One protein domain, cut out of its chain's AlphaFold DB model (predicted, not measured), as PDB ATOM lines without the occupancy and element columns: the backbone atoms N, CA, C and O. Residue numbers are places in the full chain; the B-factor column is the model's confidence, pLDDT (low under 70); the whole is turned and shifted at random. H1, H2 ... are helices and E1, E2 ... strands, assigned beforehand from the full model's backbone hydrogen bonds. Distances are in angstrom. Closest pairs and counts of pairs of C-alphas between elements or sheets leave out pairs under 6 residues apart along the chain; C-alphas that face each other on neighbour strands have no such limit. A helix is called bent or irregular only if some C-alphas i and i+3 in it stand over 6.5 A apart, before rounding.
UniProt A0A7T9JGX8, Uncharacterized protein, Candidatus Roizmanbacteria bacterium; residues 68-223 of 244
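What this domain is: This is residues 68 to 223 of the 244 residues of an uncharacterized protein of Candidatus Roizmanbacteria bacterium (UniProt A0A7T9JGX8). Look for a twisted sheet of five parallel strands at the core, with H4 and H5 covering one face, H1 on the other, and H3 standing up from the sheet over E1. Two long links without named elements reach the far ends of the whole: residues 87 to 106, which lead to the small helix H2, and residues 192 to 214, which follow E4. The printed part has 156 residues, with five named helices and five named strands in the order H1, E1, H2, H3, E2, H4, E3, H5, E4, E5. The sheet's order is E2, E1, E5, E3, E4, and the class is mixed, helices and strands. The whole is compact, with a radius of gyration of the C-alphas of 14.8 A, and spans 41 by 38 by 31 A.

Where its parts are: Find C-alpha 68 at (185.623, 207.338, 155.828); from there H1 runs through residues 68 to 78 for 14.9 A. E1, residues 81 to 86, then runs 16.1 A from C-alpha 81 at (188.307, 197.530, 164.211). H2 holds residues 107 to 114 and is 10.3 A long. H3, residues 117 to 130, is 21.2 A long and irregular: C-alphas 123 and 126 are 7.2 A apart. E2 is short, residues 136 to 138, 6.2 A. H4, residues 145 to 157, is 17.5 A long and neither bent nor irregular, but only just: C-alphas 146 and 149 are 6.1 A apart. E3, residues 162 to 167, is 16.3 A; H5, residues 170 to 183, is 20.5 A; E4, residues 186 to 191, is 16.8 A. E5, residues 215 to 219, is 12.3 A and ends at C-alpha 219, at (181.551, 198.595, 156.472).

How they stand to each other: Begin with the sheet, whose edge strands are E2 and E4. E1 is staggered: it pairs with E5 over residues 81 to 84, where N 83 and O 217 are 2.8 A apart, and with E2 over residues 84 to 86, where N 137 and O 84 are 2.8 A apart. Between E5 and E3 find N 218 and O 164 at 2.8 A, and between E3 and E4 find N 163 and O 186 at 2.8 A. The sheet is in three layers, helices on both its faces: H4 and H5 on one, H1 on the other. H5 is over E3 and E4 at a height over the sheet of 8.8 A, and its closest C-alphas to E4 are those of Leu 173 and Pro 189, 5.7 A apart. With residues 179 to 183 alone it touches H4, the closest C-alphas being those of Glu 153 and Thr 183, 6.5 A, at a steep tilt of 53 degrees, the same way. H4 is over E3, but only just, with 3 of its C-alphas falling on that strand. H1 is over E1 at a height of 8.5 A. H1 and H3 touch, the closest C-alphas being those of Pro 69 and His 120, 6.3 A, at a shallow tilt of 31 degrees, the same way. H2 and H3 are close but not clearly touching, with the C-alphas of Ile 112 and His 118 closest at 5.7 A. Two strand-helix-strand units, parallel neighbour strands with helices between, have right-handed crossovers: E1, H2 H3, E2 and E3, H5, E4. The unit E2, H4, E3 is split, with E1 and E5 between its strands, and its crossover is right-handed. Every O i to N i+4 pair is within hydrogen-bond range in H1, H2 and H5, but 5 of 10 in H3 and 7 of 9 in H4.

The domain as a whole: The two C-alphas farthest apart are those of Gln 100 and Arg 199, 44.1 A. The printed part has no cut; the links E1 to H2 and E4 to E5 are long. The mean pLDDT of the printed part is 82.6, and residues 88 to 115 are among the 33 under 70.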
ATOM      1  N   VAL A  68     185.066 208.620 155.341       85.25
ATOM      2  CA  VAL A  68     185.623 207.338 155.828       85.25
ATOM      3  C   VAL A  68     187.041 207.456 156.393       85.25
ATOM      4  O   VAL A  68     187.280 206.855 157.440       85.25
ATOM      5  N   PRO A  69     187.982 208.219 155.798       86.50
ATOM      6  CA  PRO A  69     189.294 208.431 156.408       86.50
ATOM      7  C   PRO A  69     189.209 208.932 157.858       86.50
ATOM      8  O   PRO A  69     189.843 208.367 158.748       86.50
ATOM      9  N   ALA A  70     188.361 209.935 158.110       89.19
ATOM     10  CA  ALA A  70     188.148 210.484 159.447       89.19
ATOM     11  C   ALA A  70     187.446 209.473 160.372       89.19
ATOM     12  O   ALA A  70     187.799 209.356 161.548       89.19
ATOM     13  N   ALA A  71     186.491 208.697 159.850       91.19
ATOM     14  CA  ALA A  71     185.865 207.614 160.601       91.19
ATOM     15  C   ALA A  71     186.887 206.542 161.020       91.19
ATOM     16  O   ALA A  71     186.866 206.109 162.169       91.19
ATOM     17  N   PHE A  72     187.824 206.156 160.148       91.75
ATOM     18  CA  PHE A  72     188.895 205.208 160.483       91.75
ATOM     19  C   PHE A  72     189.830 205.765 161.555       91.75
ATOM     20  O   PHE A  72     190.144 205.065 162.513       91.75
ATOM     21  N   GLU A  73     190.223 207.034 161.479       91.19
ATOM     22  CA  GLU A  73     191.015 207.659 162.545       91.19
ATOM     23  C   GLU A  73     190.291 207.600 163.903       91.19
ATOM     24  O   GLU A  73     190.893 207.245 164.921       91.19
ATOM     25  N   ARG A  74     188.977 207.855 163.917       93.19
ATOM     26  CA  ARG A  74     188.141 207.758 165.125       93.19
ATOM     27  C   ARG A  74     187.978 206.318 165.619       93.19
ATOM     28  O   ARG A  74     188.019 206.105 166.829       93.19
ATOM     29  N   MET A  75     187.850 205.337 164.722       94.25
ATOM     30  CA  MET A  75     187.836 203.909 165.077       94.25
ATOM     31  C   MET A  75     189.142 203.492 165.746       94.25
ATOM     32  O   MET A  75     189.133 202.882 166.814       94.25
ATOM     33  N   SER A  76     190.272 203.887 165.155       91.38
ATOM     34  CA  SER A  76     191.599 203.602 165.698       91.38
ATOM     35  C   SER A  76     191.756 204.189 167.101       91.38
ATOM     36  O   SER A  76     192.135 203.474 168.029       91.38
ATOM     37  N   ALA A  77     191.367 205.455 167.286       91.69
ATOM     38  CA  ALA A  77     191.413 206.128 168.582       91.69
ATOM     39  C   ALA A  77     190.490 205.490 169.637       91.69
ATOM     40  O   ALA A  77     190.831 205.484 170.819       91.69
ATOM     41  N   ALA A  78     189.341 204.948 169.227       92.06
ATOM     42  CA  ALA A  78     188.402 204.256 170.109       92.06
ATOM     43  C   ALA A  78     188.801 202.800 170.407       92.06
ATOM     44  O   ALA A  78     188.144 202.139 171.207       92.06
ATOM     45  N   GLY A  79     189.838 202.272 169.751       90.81
ATOM     46  CA  GLY A  79     190.201 200.866 169.862       90.81
ATOM     47  C   GLY A  79     189.173 199.926 169.224       90.81
ATOM     48  O   GLY A  79     189.063 198.778 169.659       90.81
ATOM     49  N   SER A  80     188.436 200.388 168.216       94.44
ATOM     50  CA  SER A  80     187.590 199.542 167.378       94.44
ATOM     51  C   SER A  80     188.308 199.102 166.105       94.44
ATOM     52  O   SER A  80     189.411 199.562 165.801       94.44
ATOM     53  N   LEU A  81     187.704 198.161 165.380       95.00
ATOM     54  CA  LEU A  81     188.307 197.530 164.211       95.00
ATOM     55  C   LEU A  81     187.380 197.638 162.996       95.00
ATOM     56  O   LEU A  81     186.241 197.183 163.080       95.00
ATOM     57  N   PRO A  82     187.833 198.207 161.868       94.31
ATOM     58  CA  PRO A  82     187.101 198.163 160.614       94.31
ATOM     59  C   PRO A  82     187.393 196.872 159.844       94.31
ATOM     60  O   PRO A  82     188.536 196.423 159.756       94.31
ATOM     61  N   ILE A  83     186.354 196.339 159.211       91.12
ATOM     62  CA  ILE A  83     186.421 195.369 158.120       91.12
ATOM     63  C   ILE A  83     185.680 195.976 156.936       91.12
ATOM     64  O   ILE A  83     184.503 196.322 157.034       91.12
ATOM     65  N   VAL A  84     186.357 196.083 155.795       87.69
ATOM     66  CA  VAL A  84     185.681 196.426 154.542       87.69
ATOM     67  C   VAL A  84     184.838 195.231 154.114       87.69
ATOM     68  O   VAL A  84     185.351 194.127 153.953       87.69
ATOM     69  N   TRP A  85     183.546 195.445 153.919       88.94
ATOM     70  CA  TRP A  85     182.586 194.392 153.629       88.94
ATOM     71  C   TRP A  85     181.952 194.624 152.266       88.94
ATOM     72  O   TRP A  85     181.272 195.618 152.054       88.94
ATOM     73  N   THR A  86     182.203 193.745 151.300       81.88
ATOM     74  CA  THR A  86     181.848 194.010 149.898       81.88
ATOM     75  C   THR A  86     181.410 192.748 149.173       81.88
ATOM     76  O   THR A  86     181.881 191.650 149.446       81.88
ATOM     77  N   GLN A  87     180.505 192.906 148.211       77.31
ATOM     78  CA  GLN A  87     180.145 191.849 147.259       77.31
ATOM     79  C   GLN A  87     181.013 191.901 145.990       77.31
ATOM     80  O   GLN A  87     180.970 190.989 145.165       77.31
ATOM     81  N   GLY A  88     181.799 192.971 145.816       68.44
ATOM     82  CA  GLY A  88     182.691 193.147 144.680       68.44
ATOM     83  C   GLY A  88     183.764 192.064 144.630       68.44
ATOM     84  O   GLY A  88     184.287 191.656 145.664       68.44
ATOM     85  N   HIS A  89     184.093 191.608 143.419       65.38
ATOM     86  CA  HIS A  89     185.186 190.661 143.199       65.38
ATOM     87  C   HIS A  89     186.490 191.205 143.796       65.38
ATOM     88  O   HIS A  89     186.855 192.354 143.531       65.38
ATOM     89  N   LEU A  90     187.158 190.373 144.593       65.69
ATOM     90  CA  LEU A  90     188.502 190.612 145.104       65.69
ATOM     91  C   LEU A  90     189.464 189.709 144.341       65.69
ATOM     92  O   LEU A  90     189.112 188.567 144.038       65.69
ATOM     93  N   ASP A  91     190.674 190.196 144.081       60.78
ATOM     94  CA  ASP A  91     191.755 189.332 143.612       60.78
ATOM     95  C   ASP A  91     192.067 188.356 144.746       60.78
ATOM     96  O   ASP A  91     192.616 188.740 145.782       60.78
ATOM     97  N   GLN A  92     191.617 187.112 144.593       45.84
ATOM     98  CA  GLN A  92     191.873 186.062 145.571       45.84
ATOM     99  C   GLN A  92     193.394 185.951 145.786       45.84
ATOM    100  O   GLN A  92     194.169 186.082 144.841       45.84
ATOM    101  N   ASP A  93     193.801 185.765 147.043       45.88
ATOM    102  CA  ASP A  93     195.187 185.621 147.526       45.88
ATOM    103  C   ASP A  93     196.021 186.896 147.738       45.88
ATOM    104  O   ASP A  93     197.149 186.804 148.227       45.88
ATOM    105  N   LYS A  94     195.487 188.094 147.478       46.88
ATOM    106  CA  LYS A  94     196.171 189.347 147.842       46.88
ATOM    107  C   LYS A  94     195.588 189.903 149.142       46.88
ATOM    108  O   LYS A  94     194.842 190.882 149.141       46.88
ATOM    109  N   ASP A  95     195.975 189.309 150.278       43.09
ATOM    110  CA  ASP A  95     196.130 190.117 151.498       43.09
ATOM    111  C   ASP A  95     196.895 191.380 151.074       43.09
ATOM    112  O   ASP A  95     197.845 191.279 150.301       43.09
ATOM    113  N   PHE A  96     196.512 192.575 151.525       45.47
ATOM    114  CA  PHE A  96     197.146 193.838 151.090       45.47
ATOM    115  C   PHE A  96     198.678 193.894 151.296       45.47
ATOM    116  O   PHE A  96     199.335 194.851 150.877       45.47
ATOM    117  N   GLY A  97     199.274 192.865 151.902       40.06
ATOM    118  CA  GLY A  97     200.685 192.550 151.766       40.06
ATOM    119  C   GLY A  97     201.081 192.333 150.301       40.06
ATOM    120  O   GLY A  97     200.975 191.234 149.774       40.06
ATOM    121  N   PHE A  98     201.651 193.383 149.704       41.19
ATOM    122  CA  PHE A  98     202.333 193.413 148.401       41.19
ATOM    123  C   PHE A  98     201.454 193.660 147.164       41.19
ATOM    124  O   PHE A  98     201.523 192.948 146.165       41.19
ATOM    125  N   LEU A  99     200.751 194.796 147.157       43.03
ATOM    126  CA  LEU A  99     200.370 195.496 145.922       43.03
ATOM    127  C   LEU A  99     201.634 196.032 145.212       43.03
ATOM    128  O   LEU A  99     201.964 197.211 145.310       43.03
ATOM    129  N   GLN A 100     202.410 195.153 144.570       38.34
ATOM    130  CA  GLN A 100     203.649 195.533 143.872       38.34
ATOM    131  C   GLN A 100     203.429 196.028 142.434       38.34
ATOM    132  O   GLN A 100     204.360 196.565 141.834       38.34
ATOM    133  N   SER A 101     202.214 195.940 141.891       46.59
ATOM    134  CA  SER A 101     201.868 196.591 140.627       46.59
ATOM    135  C   SER A 101     200.369 196.894 140.538       46.59
ATOM    136  O   SER A 101     199.525 196.044 140.811       46.59
ATOM    137  N   ASP A 102     200.026 198.105 140.088       50.25
ATOM    138  CA  ASP A 102     198.649 198.530 139.763       50.25
ATOM    139  C   ASP A 102     198.029 197.721 138.591       50.25
ATOM    140  O   ASP A 102     196.892 197.962 138.191       50.25
ATOM    141  N   GLN A 103     198.787 196.785 138.009       44.44
ATOM    142  CA  GLN A 103     198.511 196.095 136.744       44.44
ATOM    143  C   GLN A 103     197.742 194.773 136.900       44.44
ATOM    144  O   GLN A 103     197.588 194.045 135.930       44.44
ATOM    145  N   GLU A 104     197.286 194.421 138.103       51.69
ATOM    146  CA  GLU A 104     196.547 193.172 138.351       51.69
ATOM    147  C   GLU A 104     195.542 193.329 139.499       51.69
ATOM    148  O   GLU A 104     195.439 192.468 140.376       51.69
ATOM    149  N   LEU A 105     194.879 194.485 139.557       55.34
ATOM    150  CA  LEU A 105     193.905 194.785 140.599       55.34
ATOM    151  C   LEU A 105     192.481 194.694 140.049       55.34
ATOM    152  O   LEU A 105     192.110 195.372 139.088       55.34
ATOM    153  N   SER A 106     191.665 193.885 140.713       58.78
ATOM    154  CA  SER A 106     190.213 193.891 140.670       58.78
ATOM    155  C   SER A 106     189.693 195.303 140.884       58.78
ATOM    156  O   SER A 106     190.290 196.148 141.561       58.78
ATOM    157  N   PHE A 107     188.515 195.568 140.331       61.47
ATOM    158  CA  PHE A 107     187.892 196.877 140.450       61.47
ATOM    159  C   PHE A 107     187.683 197.305 141.911       61.47
ATOM    160  O   PHE A 107     187.803 198.488 142.222       61.47
ATOM    161  N   GLN A 108     187.427 196.363 142.825       63.25
ATOM    162  CA  GLN A 108     187.283 196.669 144.248       63.25
ATOM    163  C   GLN A 108     188.620 197.020 144.912       63.25
ATOM    164  O   GLN A 108     188.687 198.004 145.651       63.25
ATOM    165  N   ALA A 109     189.696 196.289 144.607       64.12
ATOM    166  CA  ALA A 109     191.034 196.622 145.090       64.12
ATOM    167  C   ALA A 109     191.498 197.986 144.549       64.12
ATOM    168  O   ALA A 109     191.946 198.838 145.321       64.12
ATOM    169  N   LEU A 110     191.284 198.251 143.253       64.44
ATOM    170  CA  LEU A 110     191.557 199.553 142.637       64.44
ATOM    171  C   LEU A 110     190.840 200.690 143.360       64.44
ATOM    172  O   LEU A 110     191.453 201.728 143.605       64.44
ATOM    173  N   LYS A 111     189.567 200.504 143.735       68.75
ATOM    174  CA  LYS A 111     188.820 201.521 144.486       68.75
ATOM    175  C   LYS A 111     189.520 201.877 145.794       68.75
ATOM    176  O   LYS A 111     189.705 203.059 146.050       68.75
ATOM    177  N   ILE A 112     189.894 200.884 146.600       69.38
ATOM    178  CA  ILE A 112     190.476 201.083 147.940       69.38
ATOM    179  C   ILE A 112     191.867 201.717 147.860       69.38
ATOM    180  O   ILE A 112     192.213 202.576 148.672       69.38
ATOM    181  N   VAL A 113     192.662 201.318 146.865       69.00
ATOM    182  CA  VAL A 113     193.995 201.880 146.626       69.00
ATOM    183  C   VAL A 113     193.890 203.321 146.132       69.00
ATOM    184  O   VAL A 113     194.522 204.216 146.690       69.00
ATOM    185  N   ARG A 114     193.061 203.577 145.111       65.94
ATOM    186  CA  ARG A 114     192.938 204.905 144.486       65.94
ATOM    187  C   ARG A 114     192.175 205.913 145.341       65.94
ATOM    188  O   ARG A 114     192.420 207.105 145.197       65.94
ATOM    189  N   SER A 115     191.299 205.466 146.241       66.25
ATOM    190  CA  SER A 115     190.671 206.338 147.241       66.25
ATOM    191  C   SER A 115     191.608 206.703 148.396       66.25
ATOM    192  O   SER A 115     191.234 207.509 149.242       66.25
ATOM    193  N   GLY A 116     192.803 206.106 148.465       70.81
ATOM    194  CA  GLY A 116     193.736 206.288 149.576       70.81
ATOM    195  C   GLY A 116     193.329 205.550 150.856       70.81
ATOM    196  O   GLY A 116     194.100 205.546 151.814       70.81
ATOM    197  N   LEU A 117     192.175 204.866 150.876       75.31
ATOM    198  CA  LEU A 117     191.671 204.154 152.055       75.31
ATOM    199  C   LEU A 117     192.608 203.049 152.533       75.31
ATOM    200  O   LEU A 117     192.681 202.803 153.735       75.31
ATOM    201  N   HIS A 118     193.373 202.435 151.626       75.44
ATOM    202  CA  HIS A 118     194.419 201.481 151.995       75.44
ATOM    203  C   HIS A 118     195.359 202.040 153.078       75.44
ATOM    204  O   HIS A 118     195.612 201.365 154.073       75.44
ATOM    205  N   GLY A 119     195.821 203.288 152.934       76.25
ATOM    206  CA  GLY A 119     196.728 203.913 153.901       76.25
ATOM    207  C   GLY A 119     196.118 204.051 155.298       76.25
ATOM    208  O   GLY A 119     196.834 203.963 156.292       76.25
ATOM    209  N   HIS A 120     194.795 204.193 155.374       83.75
ATOM    210  CA  HIS A 120     194.051 204.303 156.626       83.75
ATOM    211  C   HIS A 120     193.688 202.941 157.241       83.75
ATOM    212  O   HIS A 120     193.341 202.892 158.417       83.75
ATOM    213  N   LEU A 121     193.794 201.838 156.490       82.12
ATOM    214  CA  LEU A 121     193.613 200.478 157.013       82.12
ATOM    215  C   LEU A 121     194.894 199.918 157.653       82.12
ATOM    216  O   LEU A 121     194.810 199.136 158.598       82.12
ATOM    217  N   ILE A 122     196.076 200.359 157.196       82.81
ATOM    218  CA  ILE A 122     197.386 199.911 157.708       82.81
ATOM    219  C   ILE A 122     197.490 199.956 159.248       82.81
ATOM    220  O   ILE A 122     197.954 198.967 159.821       82.81
ATOM    221  N   PRO A 123     197.053 201.023 159.955       86.94
ATOM    222  CA  PRO A 123     197.161 201.094 161.416       86.94
ATOM    223  C   PRO A 123     196.431 199.970 162.164       86.94
ATOM    224  O   PRO A 123     196.801 199.643 163.290       86.94
ATOM    225  N   PHE A 124     195.413 199.360 161.553       88.12
ATOM    226  CA  PHE A 124     194.649 198.269 162.160       88.12
ATOM    227  C   PHE A 124     195.295 196.902 161.955       88.12
ATOM    228  O   PHE A 124     194.950 195.951 162.662       88.12
ATOM    229  N   GLY A 125     196.240 196.787 161.018       85.06
ATOM    230  CA  GLY A 125     196.654 195.491 160.498       85.06
ATOM    231  C   GLY A 125     197.298 194.570 161.524       85.06
ATOM    232  O   GLY A 125     197.005 193.375 161.542       85.06
ATOM    233  N   GLN A 126     198.090 195.121 162.448       86.81
ATOM    234  CA  GLN A 126     198.674 194.333 163.533       86.81
ATOM    235  C   GLN A 126     197.595 193.732 164.442       86.81
ATOM    236  O   GLN A 126     197.672 192.553 164.783       86.81
ATOM    237  N   ARG A 127     196.584 194.523 164.825       88.88
ATOM    238  CA  ARG A 127     195.524 194.067 165.730       88.88
ATOM    239  C   ARG A 127     194.581 193.088 165.034       88.88
ATOM    240  O   ARG A 127     194.264 192.061 165.617       88.88
ATOM    241  N   LEU A 128     194.194 193.358 163.788       89.81
ATOM    242  CA  LEU A 128     193.396 192.427 162.983       89.81
ATOM    243  C   LEU A 128     194.110 191.075 162.830       89.81
ATOM    244  O   LEU A 128     193.522 190.039 163.121       89.81
ATOM    245  N   SER A 129     195.406 191.083 162.497       89.00
ATOM    246  CA  SER A 129     196.208 189.859 162.368       89.00
ATOM    247  C   SER A 129     196.316 189.071 163.679       89.00
ATOM    248  O   SER A 129     196.179 187.850 163.663       89.00
ATOM    249  N   GLN A 130     196.500 189.747 164.820       90.81
ATOM    250  CA  GLN A 130     196.526 189.098 166.140       90.81
ATOM    251  C   GLN A 130     195.220 188.374 166.478       90.81
ATOM    252  O   GLN A 130     195.255 187.358 167.166       90.81
ATOM    253  N   LEU A 131     194.092 188.896 165.996       90.81
ATOM    254  CA  LEU A 131     192.768 188.314 166.195       90.81
ATOM    255  C   LEU A 131     192.372 187.330 165.082       90.81
ATOM    256  O   LEU A 131     191.254 186.830 165.089       90.81
ATOM    257  N   GLY A 132     193.245 187.071 164.102       89.88
ATOM    258  CA  GLY A 132     192.903 186.234 162.948       89.88
ATOM    259  C   GLY A 132     191.784 186.823 162.080       89.88
ATOM    260  O   GLY A 132     191.018 186.075 161.474       89.88
ATOM    261  N   LEU A 133     191.658 188.154 162.047       90.88
ATOM    262  CA  LEU A 133     190.628 188.873 161.297       90.88
ATOM    263  C   LEU A 133     191.195 189.461 159.994       90.88
ATOM    264  O   LEU A 133     192.305 190.005 159.991       90.88
ATOM    265  N   PRO A 134     190.436 189.410 158.885       86.81
ATOM    266  CA  PRO A 134     190.843 190.023 157.627       86.81
ATOM    267  C   PRO A 134     190.601 191.539 157.640       86.81
ATOM    268  O   PRO A 134     189.810 192.051 158.427       86.81
ATOM    269  N   HIS A 135     191.243 192.274 156.727       83.50
ATOM    270  CA  HIS A 135     190.910 193.694 156.497       83.50
ATOM    271  C   HIS A 135     189.675 193.843 155.608       83.50
ATOM    272  O   HIS A 135     188.972 194.851 155.680       83.50
ATOM    273  N   ILE A 136     189.435 192.848 154.748       81.00
ATOM    274  CA  ILE A 136     188.335 192.830 153.793       81.00
ATOM    275  C   ILE A 136     187.661 191.465 153.810       81.00
ATOM    276  O   ILE A 136     188.320 190.432 153.743       81.00
ATOM    277  N   VAL A 137     186.336 191.479 153.829       83.94
ATOM    278  CA  VAL A 137     185.477 190.323 153.592       83.94
ATOM    279  C   VAL A 137     184.698 190.609 152.310       83.94
ATOM    280  O   VAL A 137     183.811 191.465 152.301       83.94
ATOM    281  N   GLY A 138     185.043 189.935 151.211       76.56
ATOM    282  CA  GLY A 138     184.331 190.107 149.946       76.56
ATOM    283  C   GLY A 138     184.789 189.228 148.787       76.56
ATOM    284  O   GLY A 138     185.665 188.383 148.933       76.56
ATOM    285  N   GLY A 139     184.174 189.419 147.619       68.00
ATOM    286  CA  GLY A 139     184.349 188.546 146.449       68.00
ATOM    287  C   GLY A 139     183.356 187.383 146.373       68.00
ATOM    288  O   GLY A 139     183.507 186.487 145.544       68.00
ATOM    289  N   PHE A 140     182.337 187.403 147.230       74.50
ATOM    290  CA  PHE A 140     181.268 186.413 147.355       74.50
ATOM    291  C   PHE A 140     179.990 187.106 147.863       74.50
ATOM    292  O   PHE A 140     179.954 188.327 148.030       74.50
ATOM    293  N   ASN A 141     178.919 186.344 148.101       80.88
ATOM    294  CA  ASN A 141     177.730 186.880 148.764       80.88
ATOM    295  C   ASN A 141     178.108 187.379 150.170       80.88
ATOM    296  O   ASN A 141     178.566 186.587 150.984       80.88
ATOM    297  N   LYS A 142     177.891 188.668 150.457       83.75
ATOM    298  CA  LYS A 142     178.262 189.342 151.714       83.75
ATOM    299  C   LYS A 142     177.905 188.557 152.978       83.75
ATOM    300  O   LYS A 142     178.672 188.615 153.932       83.75
ATOM    301  N   CYS A 143     176.792 187.826 152.970       87.88
ATOM    302  CA  CYS A 143     176.303 187.056 154.113       87.88
ATOM    303  C   CYS A 143     176.495 185.539 153.943       87.88
ATOM    304  O   CYS A 143     175.750 184.760 154.529       87.88
ATOM    305  N   ASP A 144     177.465 185.087 153.134       88.38
ATOM    306  CA  ASP A 144     177.801 183.663 153.034       88.38
ATOM    307  C   ASP A 144     178.292 183.149 154.402       88.38
ATOM    308  O   ASP A 144     179.367 183.563 154.860       88.38
ATOM    309  N   PRO A 145     177.556 182.227 155.055       90.44
ATOM    310  CA  PRO A 145     177.895 181.771 156.399       90.44
ATOM    311  C   PRO A 145     179.286 181.137 156.465       90.44
ATOM    312  O   PRO A 145     179.959 181.235 157.485       90.44
ATOM    313  N   ARG A 146     179.750 180.521 155.370       88.12
ATOM    314  CA  ARG A 146     181.054 179.843 155.315       88.12
ATOM    315  C   ARG A 146     182.225 180.812 155.422       88.12
ATOM    316  O   ARG A 146     183.326 180.370 155.732       88.12
ATOM    317  N   ILE A 147     181.998 182.091 155.127       86.88
ATOM    318  CA  ILE A 147     183.035 183.118 155.190       86.88
ATOM    319  C   ILE A 147     182.846 184.031 156.396       86.88
ATOM    320  O   ILE A 147     183.815 184.349 157.077       86.88
ATOM    321  N   VAL A 148     181.610 184.441 156.680       91.56
ATOM    322  CA  VAL A 148     181.342 185.405 157.752       91.56
ATOM    323  C   VAL A 148     181.403 184.759 159.134       91.56
ATOM    324  O   VAL A 148     181.951 185.375 160.045       91.56
ATOM    325  N   LEU A 149     180.903 183.526 159.312       93.38
ATOM    326  CA  LEU A 149     180.906 182.882 160.634       93.38
ATOM    327  C   LEU A 149     182.320 182.726 161.213       93.38
ATOM    328  O   LEU A 149     182.499 183.167 162.343       93.38
ATOM    329  N   PRO A 150     183.338 182.250 160.465       93.19
ATOM    330  CA  PRO A 150     184.705 182.198 160.988       93.19
ATOM    331  C   PRO A 150     185.241 183.560 161.451       93.19
ATOM    332  O   PRO A 150     185.967 183.643 162.435       93.19
ATOM    333  N   VAL A 151     184.871 184.650 160.767       94.12
ATOM    334  CA  VAL A 151     185.279 186.010 161.160       94.12
ATOM    335  C   VAL A 151     184.600 186.422 162.467       94.12
ATOM    336  O   VAL A 151     185.254 186.983 163.343       94.12
ATOM    337  N   LEU A 152     183.305 186.136 162.618       96.00
ATOM    338  CA  LEU A 152     182.555 186.424 163.843       96.00
ATOM    339  C   LEU A 152     183.039 185.576 165.028       96.00
ATOM    340  O   LEU A 152     183.198 186.102 166.125       96.00
ATOM    341  N   GLU A 153     183.315 184.292 164.806       95.25
ATOM    342  CA  GLU A 153     183.861 183.374 165.810       95.25
ATOM    343  C   GLU A 153     185.233 183.856 166.304       95.25
ATOM    344  O   GLU A 153     185.411 184.057 167.506       95.25
ATOM    345  N   ASN A 154     186.154 184.167 165.384       95.38
ATOM    346  CA  ASN A 154     187.459 184.743 165.722       95.38
ATOM    347  C   ASN A 154     187.326 186.072 166.483       95.38
ATOM    348  O   ASN A 154     188.078 186.336 167.422       95.38
ATOM    349  N   ALA A 155     186.361 186.917 166.108       94.94
ATOM    350  CA  ALA A 155     186.109 188.178 166.797       94.94
ATOM    351  C   ALA A 155     185.652 187.939 168.247       94.94
ATOM    352  O   ALA A 155     186.208 188.548 169.164       94.94
ATOM    353  N   CYS A 156     184.698 187.027 168.464       94.06
ATOM    354  CA  CYS A 156     184.233 186.636 169.796       94.06
ATOM    355  C   CYS A 156     185.372 186.082 170.662       94.06
ATOM    356  O   CYS A 156     185.555 186.521 171.798       94.06
ATOM    357  N   GLU A 157     186.159 185.144 170.129       93.69
ATOM    358  CA  GLU A 157     187.324 184.573 170.823       93.69
ATOM    359  C   GLU A 157     188.379 185.641 171.145       93.69
ATOM    360  O   GLU A 157     189.020 185.604 172.197       93.69
ATOM    361  N   GLY A 158     188.504 186.634 170.265       92.00
ATOM    362  CA  GLY A 158     189.356 187.808 170.400       92.00
ATOM    363  C   GLY A 158     188.875 188.873 171.390       92.00
ATOM    364  O   GLY A 158     189.556 189.886 171.561       92.00
ATOM    365  N   GLY A 159     187.719 188.675 172.033       92.62
ATOM    366  CA  GLY A 159     187.146 189.619 172.995       92.62
ATOM    367  C   GLY A 159     186.397 190.798 172.367       92.62
ATOM    368  O   GLY A 159     186.184 191.806 173.039       92.62
ATOM    369  N   ILE A 160     186.003 190.704 171.094       95.62
ATOM    370  CA  ILE A 160     185.058 191.649 170.492       95.62
ATOM    371  C   ILE A 160     183.659 191.350 171.032       95.62
ATOM    372  O   ILE A 160     183.159 190.233 170.930       95.62
ATOM    373  N   GLU A 161     183.007 192.370 171.578       94.50
ATOM    374  CA  GLU A 161     181.696 192.223 172.221       94.50
ATOM    375  C   GLU A 161     180.538 192.523 171.266       94.50
ATOM    376  O   GLU A 161     179.396 192.108 171.493       94.50
ATOM    377  N   ARG A 162     180.818 193.292 170.208       95.88
ATOM    378  CA  ARG A 162     179.795 193.848 169.332       95.88
ATOM    379  C   ARG A 162     180.254 193.985 167.890       95.88
ATOM    380  O   ARG A 162     181.392 194.363 167.618       95.88
ATOM    381  N   VAL A 163     179.303 193.790 166.986       97.50
ATOM    382  CA  VAL A 163     179.400 194.101 165.565       97.50
ATOM    383  C   VAL A 163     178.434 195.224 165.208       97.50
ATOM    384  O   VAL A 163     177.241 195.146 165.505       97.50
ATOM    385  N   PHE A 164     178.945 196.248 164.532       97.75
ATOM    386  CA  PHE A 164     178.133 197.169 163.743       97.75
ATOM    387  C   PHE A 164     178.259 196.774 162.277       97.75
ATOM    388  O   PHE A 164     179.376 196.721 161.763       97.75
ATOM    389  N   ALA A 165     177.141 196.521 161.602       96.56
ATOM    390  CA  ALA A 165     177.128 196.366 160.150       96.56
ATOM    391  C   ALA A 165     176.480 197.595 159.522       96.56
ATOM    392  O   ALA A 165     175.366 197.965 159.889       96.56
ATOM    393  N   VAL A 166     177.194 198.223 158.595       94.31
ATOM    394  CA  VAL A 166     176.734 199.392 157.849       94.31
ATOM    395  C   VAL A 166     176.598 198.991 156.390       94.31
ATOM    396  O   VAL A 166     177.591 198.599 155.781       94.31
ATOM    397  N   ASP A 167     175.391 199.078 155.842       92.12
ATOM    398  CA  ASP A 167     175.079 198.676 154.464       92.12
ATOM    399  C   ASP A 167     173.919 199.519 153.926       92.12
ATOM    400  O   ASP A 167     173.095 200.008 154.706       92.12
ATOM    401  N   ASP A 168     173.864 199.737 152.613       86.75
ATOM    402  CA  ASP A 168     172.766 200.477 151.980       86.75
ATOM    403  C   ASP A 168     171.576 199.573 151.596       86.75
ATOM    404  O   ASP A 168     170.524 200.070 151.177       86.75
ATOM    405  N   LEU A 169     171.700 198.254 151.806       88.00
ATOM    406  CA  LEU A 169     170.654 197.256 151.597       88.00
ATOM    407  C   LEU A 169     170.230 196.590 152.915       88.00
ATOM    408  O   LEU A 169     170.995 195.867 153.555       88.00
ATOM    409  N   SER A 170     168.952 196.751 153.274       90.31
ATOM    410  CA  SER A 170     168.352 196.140 154.472       90.31
ATOM    411  C   SER A 170     168.500 194.620 154.509       90.31
ATOM    412  O   SER A 170     168.802 194.062 155.559       90.31
ATOM    413  N   ASP A 171     168.359 193.952 153.364       91.69
ATOM    414  CA  ASP A 171     168.411 192.490 153.275       91.69
ATOM    415  C   ASP A 171     169.788 191.935 153.684       91.69
ATOM    416  O   ASP A 171     169.872 190.839 154.243       91.69
ATOM    417  N   ASN A 172     170.872 192.684 153.435       92.38
ATOM    418  CA  ASN A 172     172.214 192.317 153.895       92.38
ATOM    419  C   ASN A 172     172.302 192.423 155.425       92.38
ATOM    420  O   ASN A 172     172.855 191.537 156.080       92.38
ATOM    421  N   LEU A 173     171.728 193.484 156.002       95.31
ATOM    422  CA  LEU A 173     171.717 193.722 157.447       95.31
ATOM    423  C   LEU A 173     170.870 192.689 158.200       95.31
ATOM    424  O   LEU A 173     171.262 192.262 159.287       95.31
ATOM    425  N   GLU A 174     169.736 192.270 157.642       95.31
ATOM    426  CA  GLU A 174     168.899 191.216 158.222       95.31
ATOM    427  C   GLU A 174     169.652 189.879 158.256       95.31
ATOM    428  O   GLU A 174     169.789 189.275 159.322       95.31
ATOM    429  N   GLN A 175     170.246 189.472 157.129       95.06
ATOM    430  CA  GLN A 175     171.036 188.238 157.038       95.06
ATOM    431  C   GLN A 175     172.266 188.252 157.962       95.06
ATOM    432  O   GLN A 175     172.546 187.260 158.632       95.06
ATOM    433  N   MET A 176     172.997 189.370 158.050       95.81
ATOM    434  CA  MET A 176     174.115 189.506 158.997       95.81
ATOM    435  C   MET A 176     173.644 189.360 160.453       95.81
ATOM    436  O   MET A 176     174.348 188.774 161.277       95.81
ATOM    437  N   GLY A 177     172.439 189.845 160.769       96.50
ATOM    438  CA  GLY A 177     171.832 189.686 162.088       96.50
ATOM    439  C   GLY A 177     171.574 188.227 162.452       96.50
ATOM    440  O   GLY A 177     171.903 187.816 163.566       96.50
ATOM    441  N   GLU A 178     171.070 187.423 161.513       95.75
ATOM    442  CA  GLU A 178     170.894 185.977 161.712       95.75
ATOM    443  C   GLU A 178     172.229 185.278 162.024       95.75
ATOM    444  O   GLU A 178     172.305 184.445 162.933       95.75
ATOM    445  N   LEU A 179     173.307 185.664 161.331       95.69
ATOM    446  CA  LEU A 179     174.650 185.125 161.571       95.69
ATOM    447  C   LEU A 179     175.202 185.538 162.943       95.69
ATOM    448  O   LEU A 179     175.695 184.689 163.691       95.69
ATOM    449  N   CYS A 180     175.072 186.812 163.319       96.12
ATOM    450  CA  CYS A 180     175.496 187.306 164.633       96.12
ATOM    451  C   CYS A 180     174.723 186.637 165.780       96.12
ATOM    452  O   CYS A 180     175.313 186.261 166.793       96.12
ATOM    453  N   MET A 181     173.418 186.398 165.612       93.50
ATOM    454  CA  MET A 181     172.619 185.668 166.600       93.50
ATOM    455  C   MET A 181     173.148 184.253 166.848       93.50
ATOM    456  O   MET A 181     173.102 183.778 167.981       93.50
ATOM    457  N   SER A 182     173.661 183.585 165.812       91.81
ATOM    458  CA  SER A 182     174.180 182.219 165.933       91.81
ATOM    459  C   SER A 182     175.495 182.130 166.723       91.81
ATOM    460  O   SER A 182     175.767 181.101 167.337       91.81
ATOM    461  N   THR A 183     176.271 183.219 166.765       91.38
ATOM    462  CA  THR A 183     177.544 183.320 167.504       91.38
ATOM    463  C   THR A 183     177.392 183.962 168.885       91.38
ATOM    464  O   THR A 183     178.306 183.889 169.705       91.38
ATOM    465  N   GLY A 184     176.239 184.577 169.170       89.25
ATOM    466  CA  GLY A 184     175.962 185.265 170.434       89.25
ATOM    467  C   GLY A 184     176.590 186.658 170.555       89.25
ATOM    468  O   GLY A 184     176.466 187.278 171.613       89.25
ATOM    469  N   ILE A 185     177.235 187.168 169.498       94.81
ATOM    470  CA  ILE A 185     177.805 188.519 169.479       94.81
ATOM    471  C   ILE A 185     176.699 189.578 169.435       94.81
ATOM    472  O   ILE A 185     175.676 189.413 168.764       94.81
ATOM    473  N   SER A 186     176.887 190.693 170.148       96.06
ATOM    474  CA  SER A 186     175.936 191.807 170.089       96.06
ATOM    475  C   SER A 186     175.938 192.410 168.684       96.06
ATOM    476  O   SER A 186     176.998 192.694 168.135       96.06
ATOM    477  N   TYR A 187     174.759 192.635 168.109       97.44
ATOM    478  CA  TYR A 187     174.624 193.122 166.739       97.44
ATOM    479  C   TYR A 187     173.875 194.451 166.674       97.44
ATOM    480  O   TYR A 187     172.828 194.609 167.305       97.44
ATOM    481  N   VAL A 188     174.406 195.390 165.890       97.00
ATOM    482  CA  VAL A 188     173.779 196.680 165.591       97.00
ATOM    483  C   VAL A 188     173.749 196.884 164.069       97.00
ATOM    484  O   VAL A 188     174.786 197.214 163.485       97.00
ATOM    485  N   PRO A 189     172.593 196.691 163.408       96.75
ATOM    486  CA  PRO A 189     172.433 197.042 162.002       96.75
ATOM    487  C   PRO A 189     172.327 198.563 161.852       96.75
ATOM    488  O   PRO A 189     171.654 199.211 162.652       96.75
ATOM    489  N   LEU A 190     172.965 199.126 160.829       95.31
ATOM    490  CA  LEU A 190     172.837 200.533 160.458       95.31
ATOM    491  C   LEU A 190     172.602 200.654 158.952       95.31
ATOM    492  O   LEU A 190     173.512 200.434 158.150       95.31
ATOM    493  N   LEU A 191     171.386 201.043 158.573       92.81
ATOM    494  CA  LEU A 191     171.054 201.351 157.189       92.81
ATOM    495  C   LEU A 191     171.594 202.738 156.833       92.81
ATOM    496  O   LEU A 191     171.148 203.748 157.389       92.81
ATOM    497  N   ILE A 192     172.521 202.798 155.878       88.31
ATOM    498  CA  ILE A 192     173.064 204.062 155.371       88.31
ATOM    499  C   ILE A 192     172.360 204.480 154.074       88.31
ATOM    500  O   ILE A 192     172.291 203.720 153.114       88.31
ATOM    501  N   ASP A 193     171.870 205.722 154.000       84.12
ATOM    502  CA  ASP A 193     171.370 206.292 152.737       84.12
ATOM    503  C   ASP A 193     171.920 207.691 152.483       84.12
ATOM    504  O   ASP A 193     171.298 208.704 152.787       84.12
ATOM    505  N   ARG A 194     173.051 207.787 151.791       71.62
ATOM    506  CA  ARG A 194     173.657 209.091 151.467       71.62
ATOM    507  C   ARG A 194     172.752 210.013 150.653       71.62
ATOM    508  O   ARG A 194     172.937 211.230 150.662       71.62
ATOM    509  N   LYS A 195     171.790 209.461 149.907       69.00
ATOM    510  CA  LYS A 195     170.909 210.262 149.048       69.00
ATOM    511  C   LYS A 195     169.836 210.982 149.854       69.00
ATOM    512  O   LYS A 195     169.115 211.796 149.275       69.00
ATOM    513  N   LYS A 196     169.717 210.672 151.152       71.94
ATOM    514  CA  LYS A 196     168.656 211.162 152.038       71.94
ATOM    515  C   LYS A 196     167.266 210.926 151.440       71.94
ATOM    516  O   LYS A 196     166.367 211.756 151.581       71.94
ATOM    517  N   LYS A 197     167.113 209.838 150.682       67.75
ATOM    518  CA  LYS A 197     165.877 209.479 149.977       67.75
ATOM    519  C   LYS A 197     164.951 208.688 150.884       67.75
ATOM    520  O   LYS A 197     163.735 208.864 150.818       67.75
ATOM    521  N   SER A 198     165.524 207.834 151.716       73.56
ATOM    522  CA  SER A 198     164.830 207.073 152.726       73.56
ATOM    523  C   SER A 198     164.706 207.883 154.007       73.56
ATOM    524  O   SER A 198     165.662 208.485 154.486       73.56
ATOM    525  N   ARG A 199     163.506 207.859 154.588       74.38
ATOM    526  CA  ARG A 199     163.260 208.361 155.947       74.38
ATOM    527  C   ARG A 199     163.573 207.322 157.022       74.38
ATOM    528  O   ARG A 199     163.454 207.637 158.199       74.38
ATOM    529  N   THR A 200     163.896 206.097 156.617       81.56
ATOM    530  CA  THR A 200     164.182 204.969 157.511       81.56
ATOM    531  C   THR A 200     165.674 204.673 157.609       81.56
ATOM    532  O   THR A 200     166.031 203.662 158.194       81.56
ATOM    533  N   ALA A 201     166.533 205.493 156.994       79.88
ATOM    534  CA  ALA A 201     167.973 205.370 157.159       79.88
ATOM    535  C   ALA A 201     168.374 205.793 158.575       79.88
ATOM    536  O   ALA A 201     167.883 206.806 159.084       79.88
ATOM    537  N   ASP A 202     169.272 205.022 159.176       88.56
ATOM    538  CA  ASP A 202     169.798 205.278 160.515       88.56
ATOM    539  C   ASP A 202     170.868 206.371 160.478       88.56
ATOM    540  O   ASP A 202     170.944 207.205 161.380       88.56
ATOM    541  N   ILE A 203     171.670 206.380 159.409       90.69
ATOM    542  CA  ILE A 203     172.737 207.352 159.175       90.69
ATOM    543  C   ILE A 203     172.756 207.801 157.711       90.69
ATOM    544  O   ILE A 203     172.352 207.076 156.798       90.69
ATOM    545  N   TYR A 204     173.271 209.004 157.468       86.94
ATOM    546  CA  TYR A 204     173.450 209.542 156.114       86.94
ATOM    547  C   TYR A 204     174.930 209.673 155.721       86.94
ATOM    548  O   TYR A 204     175.239 209.948 154.557       86.94
ATOM    549  N   SER A 205     175.833 209.475 156.681       86.50
ATOM    550  CA  SER A 205     177.289 209.577 156.557       86.50
ATOM    551  C   SER A 205     177.987 208.720 157.622       86.50
ATOM    552  O   SER A 205     177.400 208.408 158.658       86.50
ATOM    553  N   PHE A 206     179.244 208.346 157.388       88.31
ATOM    554  CA  PHE A 206     180.075 207.636 158.362       88.31
ATOM    555  C   PHE A 206     180.518 208.527 159.531       88.31
ATOM    556  O   PHE A 206     180.834 208.011 160.603       88.31
ATOM    557  N   ASP A 207     180.474 209.853 159.376       88.81
ATOM    558  CA  ASP A 207     180.722 210.803 160.470       88.81
ATOM    559  C   ASP A 207     179.708 210.679 161.623       88.81
ATOM    560  O   ASP A 207     180.038 210.983 162.778       88.81
ATOM    561  N   GLU A 208     178.496 210.202 161.319       91.38
ATOM    562  CA  GLU A 208     177.403 209.965 162.272       91.38
ATOM    563  C   GLU A 208     177.570 208.664 163.074       91.38
ATOM    564  O   GLU A 208     176.823 208.431 164.028       91.38
ATOM    565  N   LEU A 209     178.553 207.819 162.733       92.69
ATOM    566  CA  LEU A 209     178.812 206.605 163.497       92.69
ATOM    567  C   LEU A 209     179.198 206.921 164.945       92.69
ATOM    568  O   LEU A 209     179.958 207.842 165.258       92.69
ATOM    569  N   THR A 210     178.700 206.077 165.845       92.19
ATOM    570  CA  THR A 210     179.189 206.015 167.221       92.19
ATOM    571  C   THR A 210     180.337 205.016 167.287       92.19
ATOM    572  O   THR A 210     180.191 203.886 166.822       92.19
ATOM    573  N   PHE A 211     181.456 205.423 167.886       93.06
ATOM    574  CA  PHE A 211     182.674 204.621 168.007       93.06
ATOM    575  C   PHE A 211     182.782 204.060 169.423       93.06
ATOM    576  O   PHE A 211     182.810 204.824 170.388       93.06
ATOM    577  N   VAL A 212     182.796 202.735 169.540       93.00
ATOM    578  CA  VAL A 212     182.803 202.010 170.817       93.00
ATOM    579  C   VAL A 212     184.012 201.077 170.847       93.00
ATOM    580  O   VAL A 212     184.343 200.470 169.833       93.00
ATOM    581  N   GLU A 213     184.679 200.968 171.993       92.94
ATOM    582  CA  GLU A 213     185.804 200.042 172.181       92.94
ATOM    583  C   GLU A 213     185.376 198.578 171.952       92.94
ATOM    584  O   GLU A 213     184.194 198.243 172.059       92.94
ATOM    585  N   ASN A 214     186.329 197.706 171.595       90.88
ATOM    586  CA  ASN A 214     186.118 196.258 171.401       90.88
ATOM    587  C   ASN A 214     184.942 195.925 170.477       90.88
ATOM    588  O   ASN A 214     184.178 194.984 170.694       90.88
ATOM    589  N   THR A 215     184.806 196.735 169.433       96.56
ATOM    590  CA  THR A 215     183.731 196.644 168.457       96.56
ATOM    591  C   THR A 215     184.315 196.441 167.067       96.56
ATOM    592  O   THR A 215     185.289 197.099 166.688       96.56
ATOM    593  N   LEU A 216     183.698 195.544 166.305       97.19
ATOM    594  CA  LEU A 216     184.016 195.285 164.909       97.19
ATOM    595  C   LEU A 216     182.998 195.995 164.013       97.19
ATOM    596  O   LEU A 216     181.791 195.882 164.211       97.19
ATOM    597  N   TYR A 217     183.484 196.740 163.033       97.19
ATOM    598  CA  TYR A 217     182.667 197.495 162.096       97.19
ATOM    599  C   TYR A 217     182.766 196.837 160.724       97.19
ATOM    600  O   TYR A 217     183.788 196.968 160.058       97.19
ATOM    601  N   PHE A 218     181.714 196.139 160.301       95.12
ATOM    602  CA  PHE A 218     181.558 195.696 158.919       95.12
ATOM    603  C   PHE A 218     181.016 196.861 158.104       95.12
ATOM    604  O   PHE A 218     179.895 197.319 158.321       95.12
ATOM    605  N   LEU A 219     181.838 197.369 157.195       92.12
ATOM    606  CA  LEU A 219     181.551 198.595 156.472       92.12
ATOM    607  C   LEU A 219     181.376 198.283 155.004       92.12
ATOM    608  O   LEU A 219     182.354 197.994 154.305       92.12
ATOM    609  N   ASP A 220     180.140 198.392 154.535       88.06
ATOM    610  CA  ASP A 220     179.913 198.502 153.117       88.06
ATOM    611  C   ASP A 220     180.400 199.852 152.616       88.06
ATOM    612  O   ASP A 220     179.777 200.898 152.803       88.06
ATOM    613  N   LEU A 221     181.564 199.806 151.985       78.50
ATOM    614  CA  LEU A 221     182.133 200.947 151.292       78.50
ATOM    615  C   LEU A 221     181.763 200.930 149.812       78.50
ATOM    616  O   LEU A 221     182.294 201.738 149.038       78.50
ATOM    617  N   ASP A 222     180.888 200.006 149.394       68.88
ATOM    618  CA  ASP A 222     180.333 200.079 148.067       68.88
ATOM    619  C   ASP A 222     179.524 201.355 147.891       68.88
ATOM    620  O   ASP A 222     179.026 202.036 148.789       68.88
ATOM    621  N   ARG A 223     179.553 201.766 146.639       60.62
ATOM    622  CA  ARG A 223     179.026 203.034 146.213       60.62
ATOM    623  C   ARG A 223     177.523 202.955 146.229       60.62
ATOM    624  O   ARG A 223     176.956 202.032 145.645       60.62
TER     625      ARG A 223